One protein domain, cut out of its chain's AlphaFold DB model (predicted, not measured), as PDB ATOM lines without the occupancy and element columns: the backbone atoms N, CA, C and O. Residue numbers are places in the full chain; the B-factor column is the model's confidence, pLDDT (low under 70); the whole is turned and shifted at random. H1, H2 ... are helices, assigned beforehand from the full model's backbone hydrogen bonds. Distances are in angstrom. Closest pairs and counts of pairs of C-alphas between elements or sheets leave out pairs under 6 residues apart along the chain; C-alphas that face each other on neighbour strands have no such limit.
ATOM      1  N   ALA A   4     -49.879  55.116 139.755       95.31
ATOM      2  CA  ALA A   4     -49.539  53.765 139.328       95.31
ATOM      3  C   ALA A   4     -50.367  53.339 138.105       95.31
ATOM      4  O   ALA A   4     -49.818  52.796 137.142       95.31
ATOM      5  N   GLU A   5     -51.665  53.629 138.102       94.69
ATOM      6  CA  GLU A   5     -52.556  53.369 136.973       94.69
ATOM      7  C   GLU A   5     -52.198  54.232 135.760       94.69
ATOM      8  O   GLU A   5     -52.176  53.733 134.632       94.69
ATOM      9  N   LEU A   6     -51.802  55.488 135.972       95.62
ATOM     10  CA  LEU A   6     -51.333  56.354 134.892       95.62
ATOM     11  C   LEU A   6     -50.027  55.833 134.255       95.62
ATOM     12  O   LEU A   6     -49.876  55.863 133.032       95.62
ATOM     13  N   ILE A   7     -49.084  55.326 135.059       96.25
ATOM     14  CA  ILE A   7     -47.848  54.694 134.565       96.25
ATOM     15  C   ILE A   7     -48.170  53.440 133.742       96.25
ATOM     16  O   ILE A   7     -47.655  53.291 132.631       96.25
ATOM     17  N   LYS A   8     -49.048  52.562 134.243       96.31
ATOM     18  CA  LYS A   8     -49.471  51.356 133.510       96.31
ATOM     19  C   LYS A   8     -50.150  51.704 132.191       96.31
ATOM     20  O   LYS A   8     -49.871  51.065 131.176       96.31
ATOM     21  N   LEU A   9     -51.018  52.717 132.186       96.38
ATOM     22  CA  LEU A   9     -51.692  53.171 130.976       96.38
ATOM     23  C   LEU A   9     -50.680  53.672 129.943       96.38
ATOM     24  O   LEU A   9     -50.716  53.223 128.800       96.38
ATOM     25  N   ARG A  10     -49.722  54.514 130.352       94.75
ATOM     26  CA  ARG A  10     -48.641  54.980 129.471       94.75
ATOM     27  C   ARG A  10     -47.816  53.831 128.898       94.75
ATOM     28  O   ARG A  10     -47.558  53.812 127.699       94.75
ATOM     29  N   ALA A  11     -47.448  52.849 129.720       95.94
ATOM     30  CA  ALA A  11     -46.709  51.676 129.255       95.94
ATOM     31  C   ALA A  11     -47.498  50.881 128.201       95.94
ATOM     32  O   ALA A  11     -46.945  50.495 127.172       95.94
ATOM     33  N   ARG A  12     -48.806  50.686 128.420       97.44
ATOM     34  CA  ARG A  12     -49.686  50.022 127.450       97.44
ATOM     35  C   ARG A  12     -49.791  50.821 126.157       97.44
ATOM     36  O   ARG A  12     -49.599  50.234 125.099       97.44
ATOM     37  N   VAL A  13     -50.054  52.125 126.223       95.69
ATOM     38  CA  VAL A  13     -50.152  52.988 125.031       95.69
ATOM     39  C   VAL A  13     -48.855  52.940 124.223       95.69
ATOM     40  O   VAL A  13     -48.901  52.682 123.024       95.69
ATOM     41  N   ASN A  14     -47.700  53.052 124.883       94.81
ATOM     42  CA  ASN A  14     -46.399  52.966 124.217       94.81
ATOM     43  C   ASN A  14     -46.174  51.610 123.534       94.81
ATOM     44  O   ASN A  14     -45.678  51.573 122.412       94.81
ATOM     45  N   ALA A  15     -46.574  50.502 124.165       96.94
ATOM     46  CA  ALA A  15     -46.476  49.178 123.549       96.94
ATOM     47  C   ALA A  15     -47.351  49.049 122.287       96.94
ATOM     48  O   ALA A  15     -46.916  48.470 121.294       96.94
ATOM     49  N   HIS A  16     -48.561  49.617 122.295       95.88
ATOM     50  CA  HIS A  16     -49.428  49.619 121.111       95.88
ATOM     51  C   HIS A  16     -48.862  50.523 120.011       95.88
ATOM     52  O   HIS A  16     -48.845  50.125 118.849       95.88
ATOM     53  N   ARG A  17     -48.349  51.706 120.374       94.69
ATOM     54  CA  ARG A  17     -47.689  52.628 119.442       94.69
ATOM     55  C   ARG A  17     -46.515  51.951 118.735       94.69
ATOM     56  O   ARG A  17     -46.418  52.022 117.515       94.69
ATOM     57  N   GLU A  18     -45.668  51.248 119.481       94.62
ATOM     58  CA  GLU A  18     -44.527  50.513 118.926       94.62
ATOM     59  C   GLU A  18     -44.968  49.405 117.956       94.62
ATOM     60  O   GLU A  18     -44.421  49.285 116.860       94.62
ATOM     61  N   LEU A  19     -46.012  48.646 118.308       95.31
ATOM     62  CA  LEU A  19     -46.573  47.626 117.421       95.31
ATOM     63  C   LEU A  19     -47.121  48.234 116.117       95.31
ATOM     64  O   LEU A  19     -46.893  47.686 115.039       95.31
ATOM     65  N   LEU A  20     -47.816  49.373 116.196       90.50
ATOM     66  CA  LEU A  20     -48.348  50.076 115.024       90.50
ATOM     67  C   LEU A  20     -47.236  50.601 114.109       90.50
ATOM     68  O   LEU A  20     -47.360  50.501 112.886       90.50
ATOM     69  N   ILE A  21     -46.144  51.116 114.681       90.62
ATOM     70  CA  ILE A  21     -44.956  51.527 113.921       90.62
ATOM     71  C   ILE A  21     -44.391  50.331 113.151       90.62
ATOM     72  O   ILE A  21     -44.143  50.443 111.949       90.62
ATOM     73  N   GLU A  22     -44.225  49.182 113.808       91.69
ATOM     74  CA  GLU A  22     -43.631  47.997 113.186       91.69
ATOM     75  C   GLU A  22     -44.509  47.426 112.064       91.69
ATOM     76  O   GLU A  22     -44.024  47.175 110.961       91.69
ATOM     77  N   LEU A  23     -45.819  47.304 112.294       87.88
ATOM     78  CA  LEU A  23     -46.765  46.873 111.262       87.88
ATOM     79  C   LEU A  23     -46.750  47.820 110.055       87.88
ATOM     80  O   LEU A  23     -46.701  47.373 108.909       87.88
ATOM     81  N   THR A  24     -46.726  49.131 110.301       84.50
ATOM     82  CA  THR A  24     -46.657  50.142 109.238       84.50
ATOM     83  C   THR A  24     -45.343  50.041 108.459       84.50
ATOM     84  O   THR A  24     -45.339  50.108 107.229       84.50
ATOM     85  N   PHE A  25     -44.223  49.817 109.147       84.44
ATOM     86  CA  PHE A  25     -42.916  49.603 108.531       84.44
ATOM     87  C   PHE A  25     -42.865  48.335 107.662       84.44
ATOM     88  O   PHE A  25     -42.280  48.365 106.571       84.44
ATOM     89  N   LEU A  26     -43.476  47.232 108.102       85.25
ATOM     90  CA  LEU A  26     -43.570  45.999 107.315       85.25
ATOM     91  C   LEU A  26     -44.379  46.230 106.034       85.25
ATOM     92  O   LEU A  26     -43.903  45.907 104.945       85.25
ATOM     93  N   LEU A  27     -45.532  46.901 106.141       80.69
ATOM     94  CA  LEU A  27     -46.354  47.275 104.985       80.69
ATOM     95  C   LEU A  27     -45.584  48.159 103.986       80.69
ATOM     96  O   LEU A  27     -45.646  47.925 102.776       80.69
ATOM     97  N   MET A  28     -44.809  49.135 104.478       75.38
ATOM     98  CA  MET A  28     -43.915  49.963 103.653       75.38
ATOM     99  C   MET A  28     -42.814  49.140 102.980       75.38
ATOM    100  O   MET A  28     -42.479  49.390 101.825       75.38
ATOM    101  N   SER A  29     -42.228  48.181 103.699       72.38
ATOM    102  CA  SER A  29     -41.120  47.358 103.204       72.38
ATOM    103  C   SER A  29     -41.539  46.423 102.069       72.38
ATOM    104  O   SER A  29     -40.735  46.171 101.176       72.38
ATOM    105  N   GLU A  30     -42.766  45.901 102.104       70.75
ATOM    106  CA  GLU A  30     -43.278  44.975 101.086       70.75
ATOM    107  C   GLU A  30     -43.781  45.693  99.829       70.75
ATOM    108  O   GLU A  30     -43.583  45.200  98.719       70.75
ATOM    109  N   ARG A  31     -44.429  46.856  99.981       64.62
ATOM    110  CA  ARG A  31     -45.087  47.565  98.867       64.62
ATOM    111  C   ARG A  31     -44.356  48.820  98.389       64.62
ATOM    112  O   ARG A  31     -44.790  49.444  97.425       64.62
ATOM    113  N   GLY A  32     -43.290  49.239  99.073       60.22
ATOM    114  CA  GLY A  32     -42.542  50.472  98.786       60.22
ATOM    115  C   GLY A  32     -43.299  51.773  99.093       60.22
ATOM    116  O   GLY A  32     -42.713  52.851  99.053       60.22
ATOM    117  N   SER A  33     -44.591  51.691  99.414       58.97
ATOM    118  CA  SER A  33     -45.453  52.810  99.789       58.97
ATOM    119  C   SER A  33     -46.589  52.310 100.680       58.97
ATOM    120  O   SER A  33     -47.003  51.152 100.578       58.97
ATOM    121  N   VAL A  34     -47.105  53.180 101.552       57.00
ATOM    122  CA  VAL A  34     -48.399  52.944 102.205       57.00
ATOM    123  C   VAL A  34     -49.438  53.777 101.462       57.00
ATOM    124  O   VAL A  34     -49.174  54.961 101.239       57.00
ATOM    125  N   PRO A  35     -50.589  53.209 101.060       52.47
ATOM    126  CA  PRO A  35     -51.661  53.989 100.450       52.47
ATOM    127  C   PRO A  35     -52.053  55.180 101.337       52.47
ATOM    128  O   PRO A  35     -52.082  55.069 102.563       52.47
ATOM    129  N   ALA A  36     -52.340  56.321 100.699       50.69
ATOM    130  CA  ALA A  36     -52.476  57.650 101.311       50.69
ATOM    131  C   ALA A  36     -53.430  57.727 102.520       50.69
ATOM    132  O   ALA A  36     -53.209  58.544 103.413       50.69
ATOM    133  N   GLY A  37     -54.424  56.836 102.602       47.03
ATOM    134  CA  GLY A  37     -55.352  56.750 103.736       47.03
ATOM    135  C   GLY A  37     -54.705  56.348 105.065       47.03
ATOM    136  O   GLY A  37     -55.297  56.562 106.115       47.03
ATOM    137  N   ALA A  38     -53.491  55.797 105.041       45.34
ATOM    138  CA  ALA A  38     -52.762  55.445 106.249       45.34
ATOM    139  C   ALA A  38     -51.974  56.655 106.792       45.34
ATOM    140  O   ALA A  38     -52.081  56.966 107.966       45.34
ATOM    141  N   PHE A  63     -61.516  70.178 119.612       55.22
ATOM    142  CA  PHE A  63     -60.482  70.483 118.610       55.22
ATOM    143  C   PHE A  63     -59.082  70.110 119.081       55.22
ATOM    144  O   PHE A  63     -58.267  69.643 118.285       55.22
ATOM    145  N   ALA A  64     -58.802  70.297 120.374       61.59
ATOM    146  CA  ALA A  64     -57.521  69.913 120.952       61.59
ATOM    147  C   ALA A  64     -57.329  68.388 120.885       61.59
ATOM    148  O   ALA A  64     -56.286  67.927 120.428       61.59
ATOM    149  N   GLU A  65     -58.362  67.611 121.223       64.19
ATOM    150  CA  GLU A  65     -58.331  66.144 121.141       64.19
ATOM    151  C   GLU A  65     -58.145  65.640 119.699       64.19
ATOM    152  O   GLU A  65     -57.342  64.738 119.450       64.19
ATOM    153  N   GLN A  66     -58.829  66.246 118.724       66.50
ATOM    154  CA  GLN A  66     -58.659  65.897 117.307       66.50
ATOM    155  C   GLN A  66     -57.256  66.237 116.785       66.50
ATOM    156  O   GLN A  66     -56.671  65.467 116.016       66.50
ATOM    157  N   ALA A  67     -56.696  67.373 117.207       69.62
ATOM    158  CA  ALA A  67     -55.347  67.776 116.832       69.62
ATOM    159  C   ALA A  67     -54.289  66.831 117.424       69.62
ATOM    160  O   ALA A  67     -53.377  66.413 116.704       69.62
ATOM    161  N   GLU A  68     -54.428  66.455 118.699       71.75
ATOM    162  CA  GLU A  68     -53.554  65.482 119.363       71.75
ATOM    163  C   GLU A  68     -53.635  64.106 118.694       71.75
ATOM    164  O   GLU A  68     -52.601  63.501 118.401       71.75
ATOM    165  N   PHE A  69     -54.842  63.649 118.349       75.56
ATOM    166  CA  PHE A  69     -55.045  62.416 117.590       75.56
ATOM    167  C   PHE A  69     -54.318  62.450 116.237       75.56
ATOM    168  O   PHE A  69     -53.554  61.538 115.909       75.56
ATOM    169  N   ALA A  70     -54.513  63.512 115.452       72.75
ATOM    170  CA  ALA A  70     -53.877  63.644 114.144       72.75
ATOM    171  C   ALA A  70     -52.343  63.719 114.245       72.75
ATOM    172  O   ALA A  70     -51.635  63.167 113.396       72.75
ATOM    173  N   ALA A  71     -51.816  64.386 115.275       78.06
ATOM    174  CA  ALA A  71     -50.381  64.452 115.538       78.06
ATOM    175  C   ALA A  71     -49.801  63.072 115.884       78.06
ATOM    176  O   ALA A  71     -48.757  62.694 115.347       78.06
ATOM    177  N   GLU A  72     -50.497  62.298 116.719       83.62
ATOM    178  CA  GLU A  72     -50.081  60.954 117.120       83.62
ATOM    179  C   GLU A  72     -50.001  60.007 115.916       83.62
ATOM    180  O   GLU A  72     -48.991  59.317 115.740       83.62
ATOM    181  N   VAL A  73     -51.015  60.043 115.039       80.69
ATOM    182  CA  VAL A  73     -51.040  59.273 113.786       80.69
ATOM    183  C   VAL A  73     -49.841  59.634 112.911       80.69
ATOM    184  O   VAL A  73     -49.078  58.744 112.537       80.69
ATOM    185  N   ARG A  74     -49.604  60.925 112.633       80.25
ATOM    186  CA  ARG A  74     -48.451  61.364 111.820       80.25
ATOM    187  C   ARG A  74     -47.126  60.869 112.394       80.25
ATOM    188  O   ARG A  74     -46.307  60.316 111.664       80.25
ATOM    189  N   ALA A  75     -46.955  60.973 113.709       85.25
ATOM    190  CA  ALA A  75     -45.729  60.556 114.371       85.25
ATOM    191  C   ALA A  75     -45.473  59.035 114.269       85.25
ATOM    192  O   ALA A  75     -44.314  58.617 114.224       85.25
ATOM    193  N   ILE A  76     -46.518  58.199 114.210       86.38
ATOM    194  CA  ILE A  76     -46.389  56.753 113.936       86.38
ATOM    195  C   ILE A  76     -45.868  56.518 112.510       86.38
ATOM    196  O   ILE A  76     -44.935  55.733 112.313       86.38
ATOM    197  N   PHE A  77     -46.426  57.218 111.519       82.69
ATOM    198  CA  PHE A  77     -46.008  57.085 110.118       82.69
ATOM    199  C   PHE A  77     -44.582  57.554 109.878       82.69
ATOM    200  O   PHE A  77     -43.825  56.866 109.188       82.69
ATOM    201  N   ASP A  78     -44.197  58.682 110.468       84.19
ATOM    202  CA  ASP A  78     -42.844  59.216 110.351       84.19
ATOM    203  C   ASP A  78     -41.815  58.244 110.935       84.19
ATOM    204  O   ASP A  78     -40.814  57.931 110.285       84.19
ATOM    205  N   ALA A  79     -42.089  57.678 112.116       87.44
ATOM    206  CA  ALA A  79     -41.219  56.681 112.736       87.44
ATOM    207  C   ALA A  79     -41.070  55.418 111.867       87.44
ATOM    208  O   ALA A  79     -39.951  54.937 111.648       87.44
ATOM    209  N   ALA A  80     -42.172  54.905 111.313       86.31
ATOM    210  CA  ALA A  80     -42.147  53.767 110.394       86.31
ATOM    211  C   ALA A  80     -41.351  54.079 109.112       86.31
ATOM    212  O   ALA A  80     -40.538  53.267 108.654       86.31
ATOM    213  N   MET A  81     -41.517  55.286 108.563       83.12
ATOM    214  CA  MET A  81     -40.789  55.744 107.382       83.12
ATOM    215  C   MET A  81     -39.285  55.872 107.655       83.12
ATOM    216  O   MET A  81     -38.476  55.469 106.818       83.12
ATOM    217  N   MET A  82     -38.892  56.390 108.823       85.12
ATOM    218  CA  MET A  82     -37.488  56.468 109.237       85.12
ATOM    219  C   MET A  82     -36.845  55.076 109.306       85.12
ATOM    220  O   MET A  82     -35.758  54.888 108.755       85.12
ATOM    221  N   ARG A  83     -37.532  54.083 109.894       86.56
ATOM    222  CA  ARG A  83     -37.064  52.680 109.905       86.56
ATOM    223  C   ARG A  83     -36.907  52.118 108.493       86.56
ATOM    224  O   ARG A  83     -35.891  51.494 108.187       86.56
ATOM    225  N   SER A  84     -37.879  52.375 107.615       82.06
ATOM    226  CA  SER A  84     -37.842  51.937 106.212       82.06
ATOM    227  C   SER A  84     -36.633  52.508 105.465       82.06
ATOM    228  O   SER A  84     -35.866  51.764 104.847       82.06
ATOM    229  N   LYS A  85     -36.400  53.819 105.594       81.75
ATOM    230  CA  LYS A  85     -35.244  54.504 104.999       81.75
ATOM    231  C   LYS A  85     -33.920  53.945 105.522       81.75
ATOM    232  O   LYS A  85     -33.042  53.655 104.715       81.75
ATOM    233  N   ALA A  86     -33.794  53.736 106.834       84.94
ATOM    234  CA  ALA A  86     -32.588  53.168 107.438       84.94
ATOM    235  C   ALA A  86     -32.282  51.757 106.905       84.94
ATOM    236  O   ALA A  86     -31.152  51.484 106.506       84.94
ATOM    237  N   LYS A  87     -33.291  50.880 106.806       81.19
ATOM    238  CA  LYS A  87     -33.135  49.534 106.227       81.19
ATOM    239  C   LYS A  87     -32.674  49.567 104.768       81.19
ATOM    240  O   LYS A  87     -31.855  48.738 104.380       81.19
ATOM    241  N   ASN A  88     -33.186  50.496 103.962       70.56
ATOM    242  CA  ASN A  88     -32.798  50.623 102.554       70.56
ATOM    243  C   ASN A  88     -31.414  51.264 102.372       70.56
ATOM    244  O   ASN A  88     -30.685  50.857 101.474       70.56
ATOM    245  N   GLY A  89     -31.027  52.209 103.236       67.19
ATOM    246  CA  GLY A  89     -29.685  52.803 103.241       67.19
ATOM    247  C   GLY A  89     -28.577  51.836 103.677       67.19
ATOM    248  O   GLY A  89     -27.428  52.027 103.304       67.19
ATOM    249  N   ASN A  90     -28.923  50.774 104.410       59.53
ATOM    250  CA  ASN A  90     -27.986  49.761 104.908       59.53
ATOM    251  C   ASN A  90     -27.760  48.581 103.933       59.53
ATOM    252  O   ASN A  90     -27.182  47.571 104.324       59.53
ATOM    253  N   LYS A  91     -28.266  48.663 102.691       57.09
ATOM    254  CA  LYS A  91     -28.124  47.633 101.637       57.09
ATOM    255  C   LYS A  91     -26.952  47.895 100.663       57.09
ATOM    256  O   LYS A  91     -27.029  47.460  99.516       57.09
TER     257      LYS A  91
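Overview. This is residues 4 to 38 and 63 to 91 of the 92 residues of an uncharacterized protein of Ensifer adhaerens (UniProt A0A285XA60). Two long helices, H1 and H2, cross as a lopsided X, packed together in their later halves, while their first residues, 4 to 16 of H1 and 63 to 71 of H2, stick out free like the arms of a V. The printed part has 64 residues with two named helices, H1 then H2, and no named strand; its class is all helix. The whole is loose, with a radius of gyration of the C-alphas of 13.9 A, and spans 43 by 28 by 15 A.

Along the chain. H1, residues 4 to 31, begins at C-alpha 4 (-49.539, 53.765, 139.328) and is 41.2 A long from first to last C-alpha. H2, residues 63 to 89, is 38.7 A long and ends at C-alpha 89 (-29.685, 52.803, 103.241).

Arrangement. H1 touches H2 with residues 17 to 29 alone, and H2 touches H1 with residues 76 to 84 alone. Their closest C-alphas, of Phe 25 and Ala 80, are 4.6 A apart. They run the same way at a steep tilt of 49 degrees. In H1 and H2 every O i to N i+4 pair is within hydrogen-bond range.

Size, cuts and confidence. The C-alphas farthest apart, of Ala 4 and Lys 91, are 43.8 A apart. Residues 39 to 62 are not printed; C-alphas 38 and 63 are 20.9 A apart across this cut, which lies in the link from H1 to H2. The pLDDT is under 70 at residues 31 to 38, 63 to 67 and 89 to 91.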